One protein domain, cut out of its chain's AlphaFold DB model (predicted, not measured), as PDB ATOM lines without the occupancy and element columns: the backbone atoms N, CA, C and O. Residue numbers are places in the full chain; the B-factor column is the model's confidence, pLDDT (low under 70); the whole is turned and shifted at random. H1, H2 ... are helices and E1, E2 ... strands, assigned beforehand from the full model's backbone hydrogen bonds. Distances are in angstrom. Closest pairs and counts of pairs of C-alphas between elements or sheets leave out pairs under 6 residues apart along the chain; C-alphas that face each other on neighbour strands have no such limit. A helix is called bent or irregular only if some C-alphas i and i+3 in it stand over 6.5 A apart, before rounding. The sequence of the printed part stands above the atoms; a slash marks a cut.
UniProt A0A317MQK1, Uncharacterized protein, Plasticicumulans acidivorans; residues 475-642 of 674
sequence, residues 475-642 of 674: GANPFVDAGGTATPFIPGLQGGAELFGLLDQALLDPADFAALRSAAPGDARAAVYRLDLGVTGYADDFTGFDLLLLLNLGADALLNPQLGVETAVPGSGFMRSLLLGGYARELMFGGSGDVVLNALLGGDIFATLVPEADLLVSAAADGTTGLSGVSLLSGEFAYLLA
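What this domain is: This is residues 475 to 642 of the 674 residues of an uncharacterized protein of Plasticicumulans acidivorans (UniProt A0A317MQK1). Amid much chain of little regular structure, two antiparallel sheets, E2 E6 E4 E3 E9 and E5 E7 E8, make a sandwich, with H1 over the larger sheet's other face. The printed part has 168 residues, under half of them in named elements; the class is mostly strand, 49 of the 59 residues in named elements, and the order along the chain is E1 E2 H1 E3 E4 E5 E6 E7 E8 E9. The whole is compact, radius of gyration of the C-alphas 14.7 A, spanning 45 by 37 by 30 A.

How they stand to each other: Start at E4, residues 545 to 552, with neighbours E6, 605 to 611 (N 548 to O 608, 2.8 A), and E3, 524 to 531 (N 529 to O 549, 2.9 A), its hairpin partner. Edge strands are E2, 500 to 502 (N 501 to O 607, 3.0 A), and E9, 637 to 641 (N 528 to O 638, 2.8 A). The sheet E2 E6 E4 E3 E9 and the sheet E5 E7 E8 are face to face, the parts that face each other 9.5 A centre to centre; in the smaller sheet the inner strand E7, 616 to 620, has the neighbours E5, 562 to 566 (N 564 to O 618, 2.9 A), and E8, 627 to 631 (N 619 to O 627, 3.0 A), and E7 and E8 form a hairpin. Irregular H1, 510 to 519 (C-alphas 512 and 515 are 7.6 A apart), is on the larger sheet at height 10.6 A; 3 of 6 O i to N i+4 and 6 of 7 O i to N i+3 pairs are within hydrogen-bond range. E1, 486 to 488, pairs with no named strand.

Where its parts are: Find E1's start, C-alpha 486, at (130.219, 134.572, 169.524), and E9's end, C-alpha 641, at (128.679, 155.791, 191.933). E4 measures 22.8 A, E3 19.9 A.

The domain as a whole: C-alphas 522 and 588, the farthest apart, are 45.3 A apart. The printed part has no cut; links E1 to E2, E3 to E4 and E5 to E6 are long. Residue 571 is under pLDDT 70.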
ATOM      1  N   GLY A 475     126.352 135.448 166.951       97.00
ATOM      2  CA  GLY A 475     127.136 136.491 166.295       97.00
ATOM      3  C   GLY A 475     128.261 137.003 167.189       97.00
ATOM      4  O   GLY A 475     128.240 136.803 168.401       97.00
ATOM      5  N   ALA A 476     129.272 137.623 166.582       97.06
ATOM      6  CA  ALA A 476     130.432 138.159 167.290       97.06
ATOM      7  C   ALA A 476     130.021 139.322 168.206       97.06
ATOM      8  O   ALA A 476     129.607 140.376 167.722       97.06
ATOM      9  N   ASN A 477     130.143 139.142 169.521       97.44
ATOM     10  CA  ASN A 477     129.676 140.120 170.489       97.44
ATOM     11  C   ASN A 477     130.743 141.187 170.765       97.44
ATOM     12  O   ASN A 477     131.773 140.884 171.373       97.44
ATOM     13  N   PRO A 478     130.508 142.458 170.398       97.31
ATOM     14  CA  PRO A 478     131.510 143.506 170.535       97.31
ATOM     15  C   PRO A 478     131.825 143.906 171.980       97.31
ATOM     16  O   PRO A 478     132.744 144.699 172.179       97.31
ATOM     17  N   PHE A 479     131.072 143.415 172.965       97.56
ATOM     18  CA  PHE A 479     131.278 143.695 174.385       97.56
ATOM     19  C   PHE A 479     132.086 142.608 175.104       97.56
ATOM     20  O   PHE A 479     132.415 142.803 176.272       97.56
ATOM     21  N   VAL A 480     132.467 141.519 174.423       95.94
ATOM     22  CA  VAL A 480     133.249 140.407 174.994       95.94
ATOM     23  C   VAL A 480     134.565 140.235 174.230       95.94
ATOM     24  O   VAL A 480     134.556 140.062 173.011       95.94
ATOM     25  N   ASP A 481     135.701 140.300 174.932       87.88
ATOM     26  CA  ASP A 481     137.057 140.078 174.392       87.88
ATOM     27  C   ASP A 481     137.331 140.798 173.057       87.88
ATOM     28  O   ASP A 481     137.800 140.204 172.081       87.88
ATOM     29  N   ALA A 482     136.992 142.088 172.983       78.94
ATOM     30  CA  ALA A 482     137.150 142.906 171.777       78.94
ATOM     31  C   ALA A 482     136.431 142.378 170.515       78.94
ATOM     32  O   ALA A 482     136.838 142.703 169.398       78.94
ATOM     33  N   GLY A 483     135.341 141.617 170.670       77.75
ATOM     34  CA  GLY A 483     134.540 141.101 169.554       77.75
ATOM     35  C   GLY A 483     134.890 139.680 169.118       77.75
ATOM     36  O   GLY A 483     134.379 139.226 168.099       77.75
ATOM     37  N   GLY A 484     135.772 138.982 169.838       87.00
ATOM     38  CA  GLY A 484     136.215 137.635 169.461       87.00
ATOM     39  C   GLY A 484     135.211 136.521 169.770       87.00
ATOM     40  O   GLY A 484     135.262 135.464 169.142       87.00
ATOM     41  N   THR A 485     134.297 136.749 170.714       94.81
ATOM     42  CA  THR A 485     133.421 135.703 171.255       94.81
ATOM     43  C   THR A 485     132.028 135.778 170.644       94.81
ATOM     44  O   THR A 485     131.376 136.819 170.685       94.81
ATOM     45  N   ALA A 486     131.563 134.664 170.076       97.06
ATOM     46  CA  ALA A 486     130.219 134.572 169.524       97.06
ATOM     47  C   ALA A 486     129.193 134.286 170.630       97.06
ATOM     48  O   ALA A 486     129.340 133.303 171.355       97.06
ATOM     49  N   THR A 487     128.147 135.105 170.733       98.12
ATOM     50  CA  THR A 487     127.042 134.909 171.684       98.12
ATOM     51  C   THR A 487     125.723 134.705 170.943       98.12
ATOM     52  O   THR A 487     125.612 135.100 169.779       98.12
ATOM     53  N   PRO A 488     124.711 134.097 171.582       98.38
ATOM     54  CA  PRO A 488     123.349 134.088 171.061       98.38
ATOM     55  C   PRO A 488     122.793 135.507 170.866       98.38
ATOM     56  O   PRO A 488     123.284 136.471 171.459       98.38
ATOM     57  N   PHE A 489     121.754 135.621 170.043       98.44
ATOM     58  CA  PHE A 489     120.930 136.829 169.947       98.44
ATOM     59  C   PHE A 489     119.876 136.824 171.066       98.44
ATOM     60  O   PHE A 489     119.373 135.768 171.442       98.44
ATOM     61  N   ILE A 490     119.515 137.984 171.598       98.38
ATOM     62  CA  ILE A 490     118.514 138.134 172.659       98.38
ATOM     63  C   ILE A 490     117.180 138.530 172.005       98.38
ATOM     64  O   ILE A 490     117.098 139.625 171.441       98.38
ATOM     65  N   PRO A 491     116.133 137.684 172.043       98.00
ATOM     66  CA  PRO A 491     114.814 138.040 171.520       98.00
ATOM     67  C   PRO A 491     114.169 139.188 172.313       98.00
ATOM     68  O   PRO A 491     114.458 139.378 173.491       98.00
ATOM     69  N   GLY A 492     113.267 139.943 171.680       96.12
ATOM     70  CA  GLY A 492     112.435 140.948 172.361       96.12
ATOM     71  C   GLY A 492     113.107 142.288 172.692       96.12
ATOM     72  O   GLY A 492     112.439 143.178 173.215       96.12
ATOM     73  N   LEU A 493     114.393 142.477 172.368       97.62
ATOM     74  CA  LEU A 493     115.066 143.772 172.529       97.62
ATOM     75  C   LEU A 493     114.373 144.887 171.722       97.62
ATOM     76  O   LEU A 493     113.744 144.655 170.686       97.62
ATOM     77  N   GLN A 494     114.527 146.139 172.163       96.50
ATOM     78  CA  GLN A 494     114.008 147.293 171.430       96.50
ATOM     79  C   GLN A 494     114.671 147.405 170.050       96.50
ATOM     80  O   GLN A 494     115.873 147.644 169.938       96.50
ATOM     81  N   GLY A 495     113.863 147.314 168.992       94.56
ATOM     82  CA  GLY A 495     114.348 147.266 167.607       94.56
ATOM     83  C   GLY A 495     114.497 145.850 167.040       94.56
ATOM     84  O   GLY A 495     114.878 145.719 165.878       94.56
ATOM     85  N   GLY A 496     114.143 144.827 167.822       96.12
ATOM     86  CA  GLY A 496     114.201 143.411 167.470       96.12
ATOM     87  C   GLY A 496     115.449 142.715 168.008       96.12
ATOM     88  O   GLY A 496     116.309 143.340 168.624       96.12
ATOM     89  N   ALA A 497     115.519 141.409 167.775       97.69
ATOM     90  CA  ALA A 497     116.549 140.531 168.290       97.69
ATOM     91  C   ALA A 497     117.951 140.970 167.867       97.69
ATOM     92  O   ALA A 497     118.201 141.261 166.698       97.69
ATOM     93  N   GLU A 498     118.859 141.001 168.838       97.88
ATOM     94  CA  GLU A 498     120.236 141.456 168.665       97.88
ATOM     95  C   GLU A 498     121.145 140.804 169.720       97.88
ATOM     96  O   GLU A 498     120.673 140.362 170.765       97.88
ATOM     97  N   LEU A 499     122.456 140.751 169.486       97.94
ATOM     98  CA  LEU A 499     123.458 140.298 170.463       97.94
ATOM     99  C   LEU A 499     123.482 141.154 171.742       97.94
ATOM    100  O   LEU A 499     123.955 140.718 172.794       97.94
ATOM    101  N   PHE A 500     123.003 142.393 171.630       98.31
ATOM    102  CA  PHE A 500     122.967 143.401 172.676       98.31
ATOM    103  C   PHE A 500     121.894 144.454 172.377       98.31
ATOM    104  O   PHE A 500     121.528 144.686 171.229       98.31
ATOM    105  N   GLY A 501     121.424 145.177 173.385       98.12
ATOM    106  CA  GLY A 501     120.491 146.277 173.151       98.12
ATOM    107  C   GLY A 501     119.722 146.694 174.389       98.12
ATOM    108  O   GLY A 501     120.037 146.290 175.503       98.12
ATOM    109  N   LEU A 502     118.714 147.540 174.194       98.31
ATOM    110  CA  LEU A 502     117.827 147.962 175.275       98.31
ATOM    111  C   LEU A 502     116.722 146.931 175.477       98.31
ATOM    112  O   LEU A 502     116.091 146.508 174.508       98.31
ATOM    113  N   LEU A 503     116.444 146.588 176.730       97.94
ATOM    114  CA  LEU A 503     115.261 145.807 177.070       97.94
ATOM    115  C   LEU A 503     113.998 146.650 176.831       97.94
ATOM    116  O   LEU A 503     113.944 147.843 177.150       97.94
ATOM    117  N   ASP A 504     112.954 146.034 176.289       96.69
ATOM    118  CA  ASP A 504     111.610 146.604 176.295       96.69
ATOM    119  C   ASP A 504     111.058 146.639 177.728       96.69
ATOM    120  O   ASP A 504     110.764 145.605 178.330       96.69
ATOM    121  N   GLN A 505     110.894 147.850 178.272       94.56
ATOM    122  CA  GLN A 505     110.374 148.063 179.623       94.56
ATOM    123  C   GLN A 505     108.939 147.552 179.804       94.56
ATOM    124  O   GLN A 505     108.523 147.333 180.940       94.56
ATOM    125  N   ALA A 506     108.178 147.361 178.721       93.75
ATOM    126  CA  ALA A 506     106.828 146.811 178.791       93.75
ATOM    127  C   ALA A 506     106.801 145.329 179.205       93.75
ATOM    128  O   ALA A 506     105.764 144.856 179.670       93.75
ATOM    129  N   LEU A 507     107.919 144.611 179.050       90.81
ATOM    130  CA  LEU A 507     108.026 143.178 179.343       90.81
ATOM    131  C   LEU A 507     108.602 142.874 180.735       90.81
ATOM    132  O   LEU A 507     108.563 141.727 181.169       90.81
ATOM    133  N   LEU A 508     109.131 143.885 181.428       94.69
ATOM    134  CA  LEU A 508     109.872 143.709 182.675       94.69
ATOM    135  C   LEU A 508     108.965 143.737 183.906       94.69
ATOM    136  O   LEU A 508     108.093 144.601 184.025       94.69
ATOM    137  N   ASP A 509     109.250 142.871 184.880       96.69
ATOM    138  CA  ASP A 509     108.677 142.970 186.221       96.69
ATOM    139  C   ASP A 509     109.626 143.769 187.140       96.69
ATOM    140  O   ASP A 509     110.776 143.375 187.354       96.69
ATOM    141  N   PRO A 510     109.187 144.897 187.735       95.56
ATOM    142  CA  PRO A 510     109.987 145.627 188.718       95.56
ATOM    143  C   PRO A 510     110.478 144.777 189.903       95.56
ATOM    144  O   PRO A 510     111.472 145.153 190.534       95.56
ATOM    145  N   ALA A 511     109.797 143.671 190.225       97.25
ATOM    146  CA  ALA A 511     110.184 142.749 191.289       97.25
ATOM    147  C   ALA A 511     111.551 142.094 191.041       97.25
ATOM    148  O   ALA A 511     112.302 141.905 192.002       97.25
ATOM    149  N   ASP A 512     111.921 141.860 189.778       96.88
ATOM    150  CA  ASP A 512     113.202 141.249 189.395       96.88
ATOM    151  C   ASP A 512     114.406 142.097 189.834       96.88
ATOM    152  O   ASP A 512     115.508 141.598 190.052       96.88
ATOM    153  N   PHE A 513     114.191 143.400 190.043       97.25
ATOM    154  CA  PHE A 513     115.229 144.352 190.437       97.25
ATOM    155  C   PHE A 513     115.111 144.814 191.893       97.25
ATOM    156  O   PHE A 513     115.838 145.720 192.308       97.25
ATOM    157  N   ALA A 514     114.198 144.241 192.685       96.69
ATOM    158  CA  ALA A 514     113.927 144.708 194.043       96.69
ATOM    159  C   ALA A 514     115.150 144.563 194.962       96.69
ATOM    160  O   ALA A 514     115.503 145.511 195.668       96.69
ATOM    161  N   ALA A 515     115.828 143.411 194.913       95.88
ATOM    162  CA  ALA A 515     117.023 143.148 195.712       95.88
ATOM    163  C   ALA A 515     118.151 144.138 195.374       95.88
ATOM    164  O   ALA A 515     118.651 144.821 196.269       95.88
ATOM    165  N   LEU A 516     118.458 144.296 194.082       97.31
ATOM    166  CA  LEU A 516     119.443 145.257 193.583       97.31
ATOM    167  C   LEU A 516     119.095 146.684 194.027       97.31
ATOM    168  O   LEU A 516     119.893 147.350 194.676       97.31
ATOM    169  N   ARG A 517     117.874 147.163 193.774       97.31
ATOM    170  CA  ARG A 517     117.486 148.538 194.147       97.31
ATOM    171  C   ARG A 517     117.516 148.771 195.657       97.31
ATOM    172  O   ARG A 517     117.847 149.872 196.083       97.31
ATOM    173  N   SER A 518     117.194 147.759 196.464       97.38
ATOM    174  CA  SER A 518     117.244 147.862 197.929       97.38
ATOM    175  C   SER A 518     118.669 147.945 198.484       97.38
ATOM    176  O   SER A 518     118.883 148.564 199.525       97.38
ATOM    177  N   ALA A 519     119.637 147.352 197.781       97.75
ATOM    178  CA  ALA A 519     121.045 147.347 198.153       97.75
ATOM    179  C   ALA A 519     121.827 148.549 197.589       97.75
ATOM    180  O   ALA A 519     122.994 148.731 197.938       97.75
ATOM    181  N   ALA A 520     121.207 149.362 196.728       98.00
ATOM    182  CA  ALA A 520     121.867 150.473 196.057       98.00
ATOM    183  C   ALA A 520     122.293 151.575 197.049       98.00
ATOM    184  O   ALA A 520     121.454 152.099 197.792       98.00
ATOM    185  N   PRO A 521     123.578 151.983 197.051       97.38
ATOM    186  CA  PRO A 521     124.024 153.171 197.773       97.38
ATOM    187  C   PRO A 521     123.242 154.424 197.361       97.38
ATOM    188  O   PRO A 521     122.805 154.555 196.218       97.38
ATOM    189  N   GLY A 522     123.100 155.387 198.278       96.50
ATOM    190  CA  GLY A 522     122.324 156.609 198.023       96.50
ATOM    191  C   GLY A 522     122.869 157.497 196.894       96.50
ATOM    192  O   GLY A 522     122.146 158.352 196.388       96.50
ATOM    193  N   ASP A 523     124.128 157.305 196.500       96.56
ATOM    194  CA  ASP A 523     124.813 157.980 195.395       96.56
ATOM    195  C   ASP A 523     125.034 157.082 194.164       96.56
ATOM    196  O   ASP A 523     125.707 157.497 193.214       96.56
ATOM    197  N   ALA A 524     124.453 155.878 194.139       97.88
ATOM    198  CA  ALA A 524     124.484 155.007 192.972       97.88
ATOM    199  C   ALA A 524     123.730 155.641 191.794       97.88
ATOM    200  O   ALA A 524     122.607 156.134 191.925       97.88
ATOM    201  N   ARG A 525     124.365 155.630 190.622       98.12
ATOM    202  CA  ARG A 525     123.809 156.152 189.366       98.12
ATOM    203  C   ARG A 525     123.417 155.034 188.411       98.12
ATOM    204  O   ARG A 525     122.391 155.137 187.747       98.12
ATOM    205  N   ALA A 526     124.207 153.968 188.380       98.38
ATOM    206  CA  ALA A 526     123.948 152.791 187.567       98.38
ATOM    207  C   ALA A 526     124.313 151.517 188.331       98.38
ATOM    208  O   ALA A 526     125.036 151.579 189.330       98.38
ATOM    209  N   ALA A 527     123.854 150.373 187.837       98.50
ATOM    210  CA  ALA A 527     124.320 149.067 188.280       98.50
ATOM    211  C   ALA A 527     124.638 148.167 187.090       98.50
ATOM    212  O   ALA A 527     123.965 148.237 186.065       98.50
ATOM    213  N   VAL A 528     125.635 147.311 187.265       98.44
ATOM    214  CA  VAL A 528     125.898 146.165 186.403       98.44
ATOM    215  C   VAL A 528     125.415 144.917 187.128       98.44
ATOM    216  O   VAL A 528     125.752 144.751 188.298       98.44
ATOM    217  N   TYR A 529     124.626 144.074 186.467       98.25
ATOM    218  CA  TYR A 529     124.005 142.892 187.069       98.25
ATOM    219  C   TYR A 529     124.176 141.674 186.158       98.25
ATOM    220  O   TYR A 529     123.795 141.740 184.993       98.25
ATOM    221  N   ARG A 530     124.753 140.586 186.676       97.88
ATOM    222  CA  ARG A 530     124.915 139.314 185.960       97.88
ATOM    223  C   ARG A 530     123.869 138.303 186.426       97.88
ATOM    224  O   ARG A 530     123.643 138.160 187.625       97.88
ATOM    225  N   LEU A 531     123.257 137.595 185.486       97.81
ATOM    226  CA  LEU A 531     122.152 136.670 185.708       97.81
ATOM    227  C   LEU A 531     122.336 135.418 184.847       97.81
ATOM    228  O   LEU A 531     122.500 135.552 183.644       97.81
ATOM    229  N   ASP A 532     122.278 134.235 185.453       96.38
ATOM    230  CA  ASP A 532     122.230 132.945 184.738       96.38
ATOM    231  C   ASP A 532     120.892 132.826 183.995       96.38
ATOM    232  O   ASP A 532     120.820 132.944 182.774       96.38
ATOM    233  N   LEU A 533     119.792 132.796 184.751       96.69
ATOM    234  CA  LEU A 533     118.457 132.998 184.205       96.69
ATOM    235  C   LEU A 533     118.121 134.492 184.157       96.69
ATOM    236  O   LEU A 533     118.161 135.175 185.184       96.69
ATOM    237  N   GLY A 534     117.758 134.996 182.976       94.62
ATOM    238  CA  GLY A 534     117.365 136.392 182.799       94.62
ATOM    239  C   GLY A 534     116.101 136.800 183.576       94.62
ATOM    240  O   GLY A 534     115.459 136.013 184.270       94.62
ATOM    241  N   VAL A 535     115.742 138.077 183.464       97.25
ATOM    242  CA  VAL A 535     114.568 138.669 184.137       97.25
ATOM    243  C   VAL A 535     113.255 138.303 183.437       97.25
ATOM    244  O   VAL A 535     113.263 137.821 182.307       97.25
ATOM    245  N   THR A 536     112.107 138.562 184.066       97.00
ATOM    246  CA  THR A 536     110.783 138.397 183.445       97.00
ATOM    247  C   THR A 536     110.740 139.102 182.085       97.00
ATOM    248  O   THR A 536     111.198 140.234 181.943       97.00
ATOM    249  N   GLY A 537     110.233 138.397 181.068       95.50
ATOM    250  CA  GLY A 537     110.255 138.836 179.667       95.50
ATOM    251  C   GLY A 537     111.521 138.448 178.893       95.50
ATOM    252  O   GLY A 537     111.480 138.404 177.670       95.50
ATOM    253  N   TYR A 538     112.604 138.100 179.593       97.31
ATOM    254  CA  TYR A 538     113.907 137.693 179.047       97.31
ATOM    255  C   TYR A 538     114.475 136.475 179.793       97.31
ATOM    256  O   TYR A 538     115.685 136.325 179.925       97.31
ATOM    257  N   ALA A 539     113.598 135.616 180.315       96.62
ATOM    258  CA  ALA A 539     113.946 134.480 181.169       96.62
ATOM    259  C   ALA A 539     114.353 133.230 180.364       96.62
ATOM    260  O   ALA A 539     114.114 132.106 180.798       96.62
ATOM    261  N   ASP A 540     114.903 133.422 179.166       97.31
ATOM    262  CA  ASP A 540     115.465 132.327 178.383       97.31
ATOM    263  C   ASP A 540     116.793 131.882 179.007       97.31
ATOM    264  O   ASP A 540     117.647 132.709 179.320       97.31
ATOM    265  N   ASP A 541     116.955 130.571 179.174       97.19
ATOM    266  CA  ASP A 541     118.195 129.936 179.633       97.19
ATOM    267  C   ASP A 541     119.064 129.585 178.416       97.19
ATOM    268  O   ASP A 541     118.796 128.616 177.686       97.19
ATOM    269  N   PHE A 542     120.066 130.427 178.157       97.88
ATOM    270  CA  PHE A 542     121.018 130.256 177.068       97.88
ATOM    271  C   PHE A 542     122.179 129.382 177.534       97.88
ATOM    272  O   PHE A 542     123.053 129.829 178.264       97.88
ATOM    273  N   THR A 543     122.242 128.141 177.054       97.25
ATOM    274  CA  THR A 543     123.233 127.168 177.531       97.25
ATOM    275  C   THR A 543     124.668 127.687 177.386       97.25
ATOM    276  O   THR A 543     125.149 127.890 176.268       97.25
ATOM    277  N   GLY A 544     125.363 127.845 178.518       97.06
ATOM    278  CA  GLY A 544     126.744 128.330 178.590       97.06
ATOM    279  C   GLY A 544     126.897 129.850 178.475       97.06
ATOM    280  O   GLY A 544     128.010 130.319 178.214       97.06
ATOM    281  N   PHE A 545     125.816 130.618 178.637       98.25
ATOM    282  CA  PHE A 545     125.829 132.076 178.611       98.25
ATOM    283  C   PHE A 545     124.953 132.672 179.714       98.25
ATOM    284  O   PHE A 545     123.826 132.246 179.915       98.25
ATOM    285  N   ASP A 546     125.436 133.760 180.307       98.31
ATOM    286  CA  ASP A 546     124.692 134.575 181.262       98.31
ATOM    287  C   ASP A 546     124.237 135.886 180.615       98.31
ATOM    288  O   ASP A 546     124.889 136.435 179.719       98.31
ATOM    289  N   LEU A 547     123.146 136.446 181.127       98.44
ATOM    290  CA  LEU A 547     122.675 137.785 180.808       98.44
ATOM    291  C   LEU A 547     123.392 138.826 181.679       98.44
ATOM    292  O   LEU A 547     123.304 138.814 182.908       98.44
ATOM    293  N   LEU A 548     124.077 139.774 181.039       98.50
ATOM    294  CA  LEU A 548     124.712 140.914 181.693       98.50
ATOM    295  C   LEU A 548     123.934 142.194 181.392       98.50
ATOM    296  O   LEU A 548     123.743 142.574 180.236       98.50
ATOM    297  N   LEU A 549     123.518 142.884 182.449       98.56
ATOM    298  CA  LEU A 549     122.702 144.089 182.381       98.56
ATOM    299  C   LEU A 549     123.489 145.318 182.842       98.56
ATOM    300  O   LEU A 549     124.176 145.254 183.857       98.56
ATOM    301  N   LEU A 550     123.318 146.457 182.164       98.62
ATOM    302  CA  LEU A 550     123.665 147.791 182.667       98.62
ATOM    303  C   LEU A 550     122.378 148.600 182.859       98.62
ATOM    304  O   LEU A 550     121.695 148.947 181.897       98.62
ATOM    305  N   LEU A 551     122.061 148.917 184.112       98.50
ATOM    306  CA  LEU A 551     120.827 149.577 184.517       98.50
ATOM    307  C   LEU A 551     121.100 151.028 184.897       98.50
ATOM    308  O   LEU A 551     121.928 151.281 185.775       98.50
ATOM    309  N   ASN A 552     120.346 151.975 184.341       98.38
ATOM    310  CA  ASN A 552     120.308 153.330 184.881       98.38
ATOM    311  C   ASN A 552     119.351 153.392 186.083       98.38
ATOM    312  O   ASN A 552     118.133 153.263 185.944       98.38
ATOM    313  N   LEU A 553     119.900 153.603 187.282       97.69
ATOM    314  CA  LEU A 553     119.126 153.656 188.527       97.69
ATOM    315  C   LEU A 553     118.542 155.047 188.804       97.69
ATOM    316  O   LEU A 553     117.622 155.176 189.616       97.69
ATOM    317  N   GLY A 554     119.085 156.081 188.159       95.94
ATOM    318  CA  GLY A 554     118.681 157.469 188.329       95.94
ATOM    319  C   GLY A 554     117.515 157.889 187.433       95.94
ATOM    320  O   GLY A 554     117.045 157.153 186.571       95.94
ATOM    321  N   ALA A 555     117.053 159.125 187.640       95.81
ATOM    322  CA  ALA A 555     116.116 159.791 186.732       95.81
ATOM    323  C   ALA A 555     116.830 160.525 185.580       95.81
ATOM    324  O   ALA A 555     116.220 160.791 184.546       95.81
ATOM    325  N   ASP A 556     118.104 160.869 185.774       97.44
ATOM    326  CA  ASP A 556     118.932 161.556 184.786       97.44
ATOM    327  C   ASP A 556     119.534 160.547 183.801       97.44
ATOM    328  O   ASP A 556     119.799 159.400 184.158       97.44
ATOM    329  N   ALA A 557     119.780 160.974 182.562       97.94
ATOM    330  CA  ALA A 557     120.439 160.128 181.575       97.94
ATOM    331  C   ALA A 557     121.921 159.908 181.928       97.94
ATOM    332  O   ALA A 557     122.624 160.855 182.288       97.94
ATOM    333  N   LEU A 558     122.405 158.677 181.767       98.19
ATOM    334  CA  LEU A 558     123.833 158.362 181.795       98.19
ATOM    335  C   LEU A 558     124.412 158.676 180.420       98.19
ATOM    336  O   LEU A 558     124.012 158.056 179.437       98.19
ATOM    337  N   LEU A 559     125.315 159.650 180.343       98.38
ATOM    338  CA  LEU A 559     125.915 160.074 179.078       98.38
ATOM    339  C   LEU A 559     127.135 159.214 178.740       98.38
ATOM    340  O   LEU A 559     127.902 158.842 179.628       98.38
ATOM    341  N   ASN A 560     127.294 158.921 177.448       98.12
ATOM    342  CA  ASN A 560     128.368 158.103 176.884       98.12
ATOM    343  C   ASN A 560     128.607 156.790 177.656       98.12
ATOM    344  O   ASN A 560     129.742 156.518 178.053       98.12
ATOM    345  N   PRO A 561     127.557 155.987 177.913       98.56
ATOM    346  CA  PRO A 561     127.712 154.737 178.640       98.56
ATOM    347  C   PRO A 561     128.622 153.772 177.866       98.56
ATOM    348  O   PRO A 561     128.559 153.675 176.635       98.56
ATOM    349  N   GLN A 562     129.460 153.048 178.601       98.56
ATOM    350  CA  GLN A 562     130.392 152.057 178.079       98.56
ATOM    351  C   GLN A 562     130.326 150.772 178.905       98.56
ATOM    352  O   GLN A 562     130.134 150.821 180.122       98.56
ATOM    353  N   LEU A 563     130.526 149.634 178.243       98.31
ATOM    354  CA  LEU A 563     130.558 148.300 178.843       98.31
ATOM    355  C   LEU A 563     131.660 147.467 178.180       98.31
ATOM    356  O   LEU A 563     131.967 147.666 177.003       98.31
ATOM    357  N   GLY A 564     132.263 146.542 178.916       97.25
ATOM    358  CA  GLY A 564     133.191 145.562 178.364       97.25
ATOM    359  C   GLY A 564     133.446 144.404 179.320       97.25
ATOM    360  O   GLY A 564     133.369 144.558 180.540       97.25
ATOM    361  N   VAL A 565     133.720 143.241 178.740       96.75
ATOM    362  CA  VAL A 565     133.900 141.970 179.440       96.75
ATOM    363  C   VAL A 565     135.161 141.288 178.923       96.75
ATOM    364  O   VAL A 565     135.353 141.165 177.713       96.75
ATOM    365  N   GLU A 566     136.011 140.847 179.846       94.56
ATOM    366  CA  GLU A 566     137.250 140.115 179.569       94.56
ATOM    367  C   GLU A 566     137.147 138.693 180.149       94.56
ATOM    368  O   GLU A 566     136.804 138.538 181.324       94.56
ATOM    369  N   THR A 567     137.462 137.660 179.357       87.44
ATOM    370  CA  THR A 567     137.350 136.243 179.772       87.44
ATOM    371  C   THR A 567     138.661 135.617 180.260       87.44
ATOM    372  O   THR A 567     138.631 134.567 180.897       87.44
ATOM    373  N   ALA A 568     139.827 136.208 179.962       73.00
ATOM    374  CA  ALA A 568     141.103 135.500 180.163       73.00
ATOM    375  C   ALA A 568     142.300 136.342 180.637       73.00
ATOM    376  O   ALA A 568     143.260 135.775 181.163       73.00
ATOM    377  N   VAL A 569     142.295 137.669 180.467       72.94
ATOM    378  CA  VAL A 569     143.453 138.507 180.825       72.94
ATOM    379  C   VAL A 569     143.003 139.705 181.655       72.94
ATOM    380  O   VAL A 569     142.436 140.643 181.101       72.94
ATOM    381  N   PRO A 570     143.283 139.717 182.970       73.12
ATOM    382  CA  PRO A 570     143.016 140.878 183.799       73.12
ATOM    383  C   PRO A 570     143.795 142.101 183.313       73.12
ATOM    384  O   PRO A 570     145.020 142.052 183.180       73.12
ATOM    385  N   GLY A 571     143.094 143.221 183.136       69.00
ATOM    386  CA  GLY A 571     143.716 144.543 183.145       69.00
ATOM    387  C   GLY A 571     143.961 145.195 181.788       69.00
ATOM    388  O   GLY A 571     144.754 146.136 181.743       69.00
ATOM    389  N   SER A 572     143.291 144.779 180.704       79.62
ATOM    390  CA  SER A 572     143.284 145.616 179.492       79.62
ATOM    391  C   SER A 572     142.350 146.823 179.640       79.62
ATOM    392  O   SER A 572     142.513 147.816 178.930       79.62
ATOM    393  N   GLY A 573     141.414 146.777 180.602       84.75
ATOM    394  CA  GLY A 573     140.434 147.844 180.816       84.75
ATOM    395  C   GLY A 573     139.490 147.977 179.623       84.75
ATOM    396  O   GLY A 573     139.039 149.080 179.311       84.75
ATOM    397  N   PHE A 574     139.256 146.863 178.920       93.81
ATOM    398  CA  PHE A 574     138.446 146.822 177.718       93.81
ATOM    399  C   PHE A 574     137.041 147.363 177.996       93.81
ATOM    400  O   PHE A 574     136.321 146.867 178.860       93.81
ATOM    401  N   MET A 575     136.663 148.395 177.245       95.75
ATOM    402  CA  MET A 575     135.341 149.006 177.271       95.75
ATOM    403  C   MET A 575     134.994 149.503 175.872       95.75
ATOM    404  O   MET A 575     135.848 150.023 175.148       95.75
ATOM    405  N   ARG A 576     133.720 149.391 175.508       97.31
ATOM    406  CA  ARG A 576     133.166 149.933 174.270       97.31
ATOM    407  C   ARG A 576     131.959 150.797 174.591       97.31
ATOM    408  O   ARG A 576     131.185 150.465 175.486       97.31
ATOM    409  N   SER A 577     131.786 151.892 173.852       98.31
ATOM    410  CA  SER A 577     130.532 152.645 173.900       98.31
ATOM    411  C   SER A 577     129.365 151.727 173.565       98.31
ATOM    412  O   SER A 577     129.480 150.899 172.659       98.31
ATOM    413  N   LEU A 578     128.259 151.876 174.293       98.44
ATOM    414  CA  LEU A 578     127.059 151.098 174.020       98.44
ATOM    415  C   LEU A 578     126.571 151.339 172.592       98.44
ATOM    416  O   LEU A 578     126.715 152.433 172.038       98.44
ATOM    417  N   LEU A 579     125.988 150.304 172.004       98.25
ATOM    418  CA  LEU A 579     125.514 150.284 170.628       98.25
ATOM    419  C   LEU A 579     124.035 149.899 170.622       98.25
ATOM    420  O   LEU A 579     123.597 149.107 171.446       98.25
ATOM    421  N   LEU A 580     123.265 150.450 169.694       97.00
ATOM    422  CA  LEU A 580     121.926 149.978 169.358       97.00
ATOM    423  C   LEU A 580     121.997 149.252 168.017       97.00
ATOM    424  O   LEU A 580     122.343 149.891 167.019       97.00
ATOM    425  N   GLY A 581     121.642 147.968 168.017       95.19
ATOM    426  CA  GLY A 581     121.479 147.145 166.816       95.19
ATOM    427  C   GLY A 581     120.005 146.857 166.512       95.19
ATOM    428  O   GLY A 581     119.160 147.764 166.596       95.19
ATOM    429  N   GLY A 582     119.705 145.613 166.149       94.25
ATOM    430  CA  GLY A 582     118.387 145.112 165.764       94.25
ATOM    431  C   GLY A 582     118.193 145.087 164.247       94.25
ATOM    432  O   GLY A 582     118.868 145.803 163.502       94.25
ATOM    433  N   TYR A 583     117.223 144.303 163.767       93.19
ATOM    434  CA  TYR A 583     117.060 144.027 162.331       93.19
ATOM    435  C   TYR A 583     116.929 145.281 161.459       93.19
ATOM    436  O   TYR A 583     117.430 145.306 160.340       93.19
ATOM    437  N   ALA A 584     116.303 146.350 161.962       92.56
ATOM    438  CA  ALA A 584     116.146 147.603 161.219       92.56
ATOM    439  C   ALA A 584     117.487 148.313 160.940       92.56
ATOM    440  O   ALA A 584     117.550 149.245 160.137       92.56
ATOM    441  N   ARG A 585     118.560 147.900 161.621       93.75
ATOM    442  CA  ARG A 585     119.927 148.399 161.448       93.75
ATOM    443  C   ARG A 585     120.819 147.412 160.710       93.75
ATOM    444  O   ARG A 585     121.851 147.823 160.198       93.75
ATOM    445  N   GLU A 586     120.397 146.173 160.536       94.69
ATOM    446  CA  GLU A 586     121.178 145.172 159.827       94.69
ATOM    447  C   GLU A 586     121.144 145.369 158.309       94.69
ATOM    448  O   GLU A 586     120.079 145.473 157.693       94.69
ATOM    449  N   LEU A 587     122.323 145.384 157.676       94.44
ATOM    450  CA  LEU A 587     122.457 145.660 156.236       94.44
ATOM    451  C   LEU A 587     121.648 144.668 155.384       94.44
ATOM    452  O   LEU A 587     121.102 145.045 154.348       94.44
ATOM    453  N   MET A 588     121.541 143.410 155.824       94.06
ATOM    454  CA  MET A 588     120.804 142.375 155.091       94.06
ATOM    455  C   MET A 588     119.282 142.565 155.104       94.06
ATOM    456  O   MET A 588     118.602 142.013 154.244       94.06
ATOM    457  N   PHE A 589     118.758 143.364 156.038       94.88
ATOM    458  CA  PHE A 589     117.346 143.741 156.123       94.88
ATOM    459  C   PHE A 589     117.117 145.208 155.711       94.88
ATOM    460  O   PHE A 589     116.055 145.770 155.966       94.88
ATOM    461  N   GLY A 590     118.103 145.831 155.048       92.88
ATOM    462  CA  GLY A 590     118.019 147.203 154.537       92.88
ATOM    463  C   GLY A 590     118.434 148.299 155.526       92.88
ATOM    464  O   GLY A 590     118.220 149.477 155.237       92.88
ATOM    465  N   GLY A 591     119.021 147.938 156.670       94.38
ATOM    466  CA  GLY A 591     119.532 148.877 157.667       94.38
ATOM    467  C   GLY A 591     120.854 149.555 157.284       94.38
ATOM    468  O   GLY A 591     121.350 149.411 156.167       94.38
ATOM    469  N   SER A 592     121.431 150.326 158.215       94.88
ATOM    470  CA  SER A 592     122.646 151.142 158.005       94.88
ATOM    471  C   SER A 592     123.833 150.795 158.919       94.88
ATOM    472  O   SER A 592     124.822 151.527 158.934       94.88
ATOM    473  N   GLY A 593     123.731 149.716 159.689       95.81
ATOM    474  CA  GLY A 593     124.648 149.318 160.756       95.81
ATOM    475  C   GLY A 593     124.283 149.882 162.134       95.81
ATOM    476  O   GLY A 593     123.426 150.764 162.268       95.81
ATOM    477  N   ASP A 594     124.970 149.364 163.152       96.81
ATOM    478  CA  ASP A 594     124.814 149.760 164.553       96.81
ATOM    479  C   ASP A 594     125.083 151.246 164.789       96.81
ATOM    480  O   ASP A 594     125.954 151.865 164.170       96.81
ATOM    481  N   VAL A 595     124.375 151.818 165.765       97.44
ATOM    482  CA  VAL A 595     124.522 153.226 166.152       97.44
ATOM    483  C   VAL A 595     124.979 153.328 167.599       97.44
ATOM    484  O   VAL A 595     124.456 152.646 168.471       97.44
ATOM    485  N   VAL A 596     125.923 154.228 167.879       98.12
ATOM    486  CA  VAL A 596     126.363 154.503 169.253       98.12
ATOM    487  C   VAL A 596     125.217 155.087 170.083       98.12
ATOM    488  O   VAL A 596     124.625 156.112 169.730       98.12
ATOM    489  N   LEU A 597     124.936 154.458 171.223       98.12
ATOM    490  CA  LEU A 597     123.994 154.938 172.223       98.12
ATOM    491  C   LEU A 597     124.672 156.006 173.092       98.12
ATOM    492  O   LEU A 597     125.333 155.704 174.081       98.12
ATOM    493  N   ASN A 598     124.493 157.277 172.732       98.38
ATOM    494  CA  ASN A 598     125.129 158.398 173.441       98.38
ATOM    495  C   ASN A 598     124.558 158.654 174.847       98.38
ATOM    496  O   ASN A 598     125.161 159.387 175.630       98.38
ATOM    497  N   ALA A 599     123.382 158.108 175.161       98.25
ATOM    498  CA  ALA A 599     122.743 158.277 176.457       98.25
ATOM    499  C   ALA A 599     121.848 157.078 176.792       98.25
ATOM    500  O   ALA A 599     121.027 156.688 175.966       98.25
ATOM    501  N   LEU A 600     121.964 156.550 178.010       98.31
ATOM    502  CA  LEU A 600     121.027 155.579 178.583       98.31
ATOM    503  C   LEU A 600     120.060 156.343 179.496       98.31
ATOM    504  O   LEU A 600     120.502 156.925 180.493       98.31
ATOM    505  N   LEU A 601     118.771 156.431 179.150       98.44
ATOM    506  CA  LEU A 601     117.827 157.277 179.892       98.44
ATOM    507  C   LEU A 601     117.544 156.703 181.285       98.44
ATOM    508  O   LEU A 601     117.875 155.559 181.588       98.44
ATOM    509  N   GLY A 602     116.966 157.525 182.162       97.75
ATOM    510  CA  GLY A 602     116.623 157.105 183.520       97.75
ATOM    511  C   GLY A 602     115.675 155.904 183.518       97.75
ATOM    512  O   GLY A 602     114.582 155.989 182.962       97.75
ATOM    513  N   GLY A 603     116.084 154.808 184.158       96.62
ATOM    514  CA  GLY A 603     115.333 153.553 184.201       96.62
ATOM    515  C   GLY A 603     115.570 152.598 183.027       96.62
ATOM    516  O   GLY A 603     115.141 151.452 183.131       96.62
ATOM    517  N   ASP A 604     116.260 153.021 181.964       98.19
ATOM    518  CA  ASP A 604     116.603 152.125 180.859       98.19
ATOM    519  C   ASP A 604     117.593 151.048 181.306       98.19
ATOM    520  O   ASP A 604     118.448 151.261 182.177       98.19
ATOM    521  N   ILE A 605     117.474 149.883 180.673       98.44
ATOM    522  CA  ILE A 605     118.303 148.714 180.935       98.44
ATOM    523  C   ILE A 605     118.877 148.246 179.608       98.44
ATOM    524  O   ILE A 605     118.137 147.920 178.681       98.44
ATOM    525  N   PHE A 606     120.200 148.237 179.531       98.62
ATOM    526  CA  PHE A 606     120.947 147.652 178.431       98.62
ATOM    527  C   PHE A 606     121.324 146.213 178.776       98.62
ATOM    528  O   PHE A 606     121.681 145.945 179.921       98.62
ATOM    529  N   ALA A 607     121.280 145.313 177.803       98.50
ATOM    530  CA  ALA A 607     121.581 143.902 177.966       98.50
ATOM    531  C   ALA A 607     122.565 143.406 176.906       98.50
ATOM    532  O   ALA A 607     122.588 143.901 175.779       98.50
ATOM    533  N   THR A 608     123.358 142.407 177.277       98.50
ATOM    534  CA  THR A 608     124.204 141.602 176.390       98.50
ATOM    535  C   THR A 608     124.381 140.218 177.006       98.50
ATOM    536  O   THR A 608     124.346 140.085 178.229       98.50
ATOM    537  N   LEU A 609     124.603 139.192 176.185       98.38
ATOM    538  CA  LEU A 609     125.016 137.879 176.683       98.38
ATOM    539  C   LEU A 609     126.535 137.822 176.860       98.38
ATOM    540  O   LEU A 609     127.281 138.497 176.145       98.38
ATOM    541  N   VAL A 610     126.987 137.018 177.816       97.75
ATOM    542  CA  VAL A 610     128.401 136.772 178.119       97.75
ATOM    543  C   VAL A 610     128.610 135.282 178.395       97.75
ATOM    544  O   VAL A 610     127.683 134.647 178.880       97.75
ATOM    545  N   PRO A 611     129.777 134.685 178.099       97.06
ATOM    546  CA  PRO A 611     130.013 133.278 178.421       97.06
ATOM    547  C   PRO A 611     129.872 132.994 179.917       97.06
ATOM    548  O   PRO A 611     130.332 133.783 180.743       97.06
ATOM    549  N   GLU A 612     129.314 131.842 180.269       95.12
ATOM    550  CA  GLU A 612     129.253 131.364 181.651       95.12
ATOM    551  C   GLU A 612     130.663 130.937 182.112       95.12
ATOM    552  O   GLU A 612     131.084 129.787 182.003       95.12
ATOM    553  N   ALA A 613     131.457 131.912 182.552       91.69
ATOM    554  CA  ALA A 613     132.823 131.721 183.035       91.69
ATOM    555  C   ALA A 613     133.161 132.729 184.146       91.69
ATOM    556  O   ALA A 613     132.334 133.567 184.520       91.69
ATOM    557  N   ASP A 614     134.386 132.676 184.666       87.94
ATOM    558  CA  ASP A 614     134.932 133.777 185.459       87.94
ATOM    559  C   ASP A 614     135.212 134.959 184.522       87.94
ATOM    560  O   ASP A 614     136.054 134.876 183.628       87.94
ATOM    561  N   LEU A 615     134.474 136.052 184.708       91.75
ATOM    562  CA  LEU A 615     134.517 137.224 183.838       91.75
ATOM    563  C   LEU A 615     134.953 138.452 184.621       91.75
ATOM    564  O   LEU A 615     134.523 138.658 185.755       91.75
ATOM    565  N   LEU A 616     135.744 139.310 183.985       94.94
ATOM    566  CA  LEU A 616     136.075 140.627 184.512       94.94
ATOM    567  C   LEU A 616     135.273 141.681 183.760       94.94
ATOM    568  O   LEU A 616     135.421 141.851 182.551       94.94
ATOM    569  N   VAL A 617     134.415 142.389 184.488       96.50
ATOM    570  CA  VAL A 617     133.478 143.357 183.924       96.50
ATOM    571  C   VAL A 617     133.954 144.779 184.192       96.50
ATOM    572  O   VAL A 617     134.292 145.151 185.320       96.50
ATOM    573  N   SER A 618     133.960 145.592 183.140       97.31
ATOM    574  CA  SER A 618     134.258 147.021 183.189       97.31
ATOM    575  C   SER A 618     133.073 147.813 182.649       97.31
ATOM    576  O   SER A 618     132.440 147.421 181.669       97.31
ATOM    577  N   ALA A 619     132.753 148.929 183.294       97.81
ATOM    578  CA  ALA A 619     131.642 149.783 182.895       97.81
ATOM    579  C   ALA A 619     131.897 151.228 183.309       97.81
ATOM    580  O   ALA A 619     132.403 151.493 184.400       97.81
ATOM    581  N   ALA A 620     131.507 152.178 182.468       98.00
ATOM    582  CA  ALA A 620     131.688 153.596 182.741       98.00
ATOM    583  C   ALA A 620     130.562 154.429 182.127       98.00
ATOM    584  O   ALA A 620     129.900 154.015 181.182       98.00
ATOM    585  N   ALA A 621     130.362 155.622 182.673       98.00
ATOM    586  CA  ALA A 621     129.539 156.673 182.091       98.00
ATOM    587  C   ALA A 621     130.059 158.031 182.574       98.00
ATOM    588  O   ALA A 621     130.659 158.124 183.655       98.00
ATOM    589  N   ASP A 622     129.805 159.093 181.815       97.50
ATOM    590  CA  ASP A 622     130.219 160.437 182.206       97.50
ATOM    591  C   ASP A 622     129.600 160.834 183.550       97.50
ATOM    592  O   ASP A 622     128.412 160.633 183.811       97.50
ATOM    593  N   GLY A 623     130.418 161.428 184.420       93.94
ATOM    594  CA  GLY A 623     129.966 161.835 185.748       93.94
ATOM    595  C   GLY A 623     129.689 160.661 186.691       93.94
ATOM    596  O   GLY A 623     128.883 160.813 187.610       93.94
ATOM    597  N   THR A 624     130.361 159.520 186.499       96.56
ATOM    598  CA  THR A 624     130.373 158.384 187.436       96.56
ATOM    599  C   THR A 624     131.800 157.925 187.757       96.56
ATOM    600  O   THR A 624     132.748 158.239 187.038       96.56
ATOM    601  N   THR A 625     131.965 157.186 188.854       96.31
ATOM    602  CA  THR A 625     133.161 156.387 189.144       96.31
ATOM    603  C   THR A 625     132.952 155.018 188.500       96.31
ATOM    604  O   THR A 625     132.114 154.250 188.972       96.31
ATOM    605  N   GLY A 626     133.650 154.754 187.393       94.06
ATOM    606  CA  GLY A 626     133.506 153.513 186.625       94.06
ATOM    607  C   GLY A 626     133.977 152.261 187.374       94.06
ATOM    608  O   GLY A 626     134.742 152.336 188.337       94.06
ATOM    609  N   LEU A 627     133.525 151.106 186.896       96.25
ATOM    610  CA  LEU A 627     133.998 149.777 187.270       96.25
ATOM    611  C   LEU A 627     135.140 149.369 186.336       96.25
ATOM    612  O   LEU A 627     135.058 149.587 185.129       96.25
ATOM    613  N   SER A 628     136.182 148.750 186.884       95.25
ATOM    614  CA  SER A 628     137.320 148.252 186.107       95.25
ATOM    615  C   SER A 628     137.685 146.854 186.583       95.25
ATOM    616  O   SER A 628     138.198 146.702 187.691       95.25
ATOM    617  N   GLY A 629     137.440 145.854 185.736       94.00
ATOM    618  CA  GLY A 629     137.814 144.461 185.978       94.00
ATOM    619  C   GLY A 629     137.184 143.852 187.233       94.00
ATOM    620  O   GLY A 629     137.867 143.183 188.006       94.00
ATOM    621  N   VAL A 630     135.902 144.121 187.477       95.56
ATOM    622  CA  VAL A 630     135.165 143.552 188.612       95.56
ATOM    623  C   VAL A 630     134.708 142.142 188.257       95.56
ATOM    624  O   VAL A 630     134.035 141.959 187.247       95.56
ATOM    625  N   SER A 631     135.054 141.158 189.088       95.06
ATOM    626  CA  SER A 631     134.490 139.812 188.965       95.06
ATOM    627  C   SER A 631     133.070 139.795 189.517       95.06
ATOM    628  O   SER A 631     132.844 140.276 190.629       95.06
ATOM    629  N   LEU A 632     132.130 139.275 188.731       95.81
ATOM    630  CA  LEU A 632     130.734 139.090 189.116       95.81
ATOM    631  C   LEU A 632     130.358 137.631 188.893       95.81
ATOM    632  O   LEU A 632     130.504 137.130 187.776       95.81
ATOM    633  N   LEU A 633     129.844 136.969 189.924       96.06
ATOM    634  CA  LEU A 633     129.162 135.683 189.790       96.06
ATOM    635  C   LEU A 633     127.715 135.892 189.318       96.06
ATOM    636  O   LEU A 633     127.184 137.006 189.343       96.06
ATOM    637  N   SER A 634     127.058 134.814 188.892       96.19
ATOM    638  CA  SER A 634     125.622 134.855 188.609       96.19
ATOM    639  C   SER A 634     124.835 135.291 189.852       96.19
ATOM    640  O   SER A 634     125.062 134.798 190.960       96.19
ATOM    641  N   GLY A 635     123.931 136.255 189.678       96.50
ATOM    642  CA  GLY A 635     123.152 136.865 190.753       96.50
ATOM    643  C   GLY A 635     123.847 138.029 191.471       96.50
ATOM    644  O   GLY A 635     123.213 138.672 192.311       96.50
ATOM    645  N   GLU A 636     125.099 138.353 191.139       97.50
ATOM    646  CA  GLU A 636     125.831 139.474 191.737       97.50
ATOM    647  C   GLU A 636     125.739 140.762 190.910       97.50
ATOM    648  O   GLU A 636     125.611 140.753 189.684       97.50
ATOM    649  N   PHE A 637     125.844 141.900 191.600       97.75
ATOM    650  CA  PHE A 637     125.795 143.228 190.993       97.75
ATOM    651  C   PHE A 637     126.840 144.184 191.579       97.75
ATOM    652  O   PHE A 637     127.226 144.085 192.745       97.75
ATOM    653  N   ALA A 638     127.254 145.163 190.775       97.88
ATOM    654  CA  ALA A 638     128.158 146.245 191.160       97.88
ATOM    655  C   ALA A 638     127.604 147.611 190.728       97.88
ATOM    656  O   ALA A 638     126.869 147.706 189.749       97.88
ATOM    657  N   TYR A 639     127.958 148.683 191.443       98.44
ATOM    658  CA  TYR A 639     127.385 150.019 191.230       98.44
ATOM    659  C   TYR A 639     128.385 151.010 190.642       98.44
ATOM    660  O   TYR A 639     129.513 151.116 191.117       98.44
ATOM    661  N   LEU A 640     127.922 151.818 189.689       98.19
ATOM    662  CA  LEU A 640     128.609 153.039 189.277       98.19
ATOM    663  C   LEU A 640     128.109 154.169 190.175       98.19
ATOM    664  O   LEU A 640     126.922 154.512 190.164       98.19
ATOM    665  N   LEU A 641     129.009 154.742 190.967       97.69
ATOM    666  CA  LEU A 641     128.679 155.791 191.933       97.69
ATOM    667  C   LEU A 641     128.876 157.169 191.311       97.69
ATOM    668  O   LEU A 641     129.733 157.348 190.446       97.69
ATOM    669  N   ALA A 642     128.131 158.175 191.765       96.12
ATOM    670  CA  ALA A 642     128.484 159.556 191.457       96.12
ATOM    671  C   ALA A 642     129.930 159.827 191.928       96.12
ATOM    672  O   ALA A 642     130.332 159.309 192.973       96.12
TER     673      ALA A 642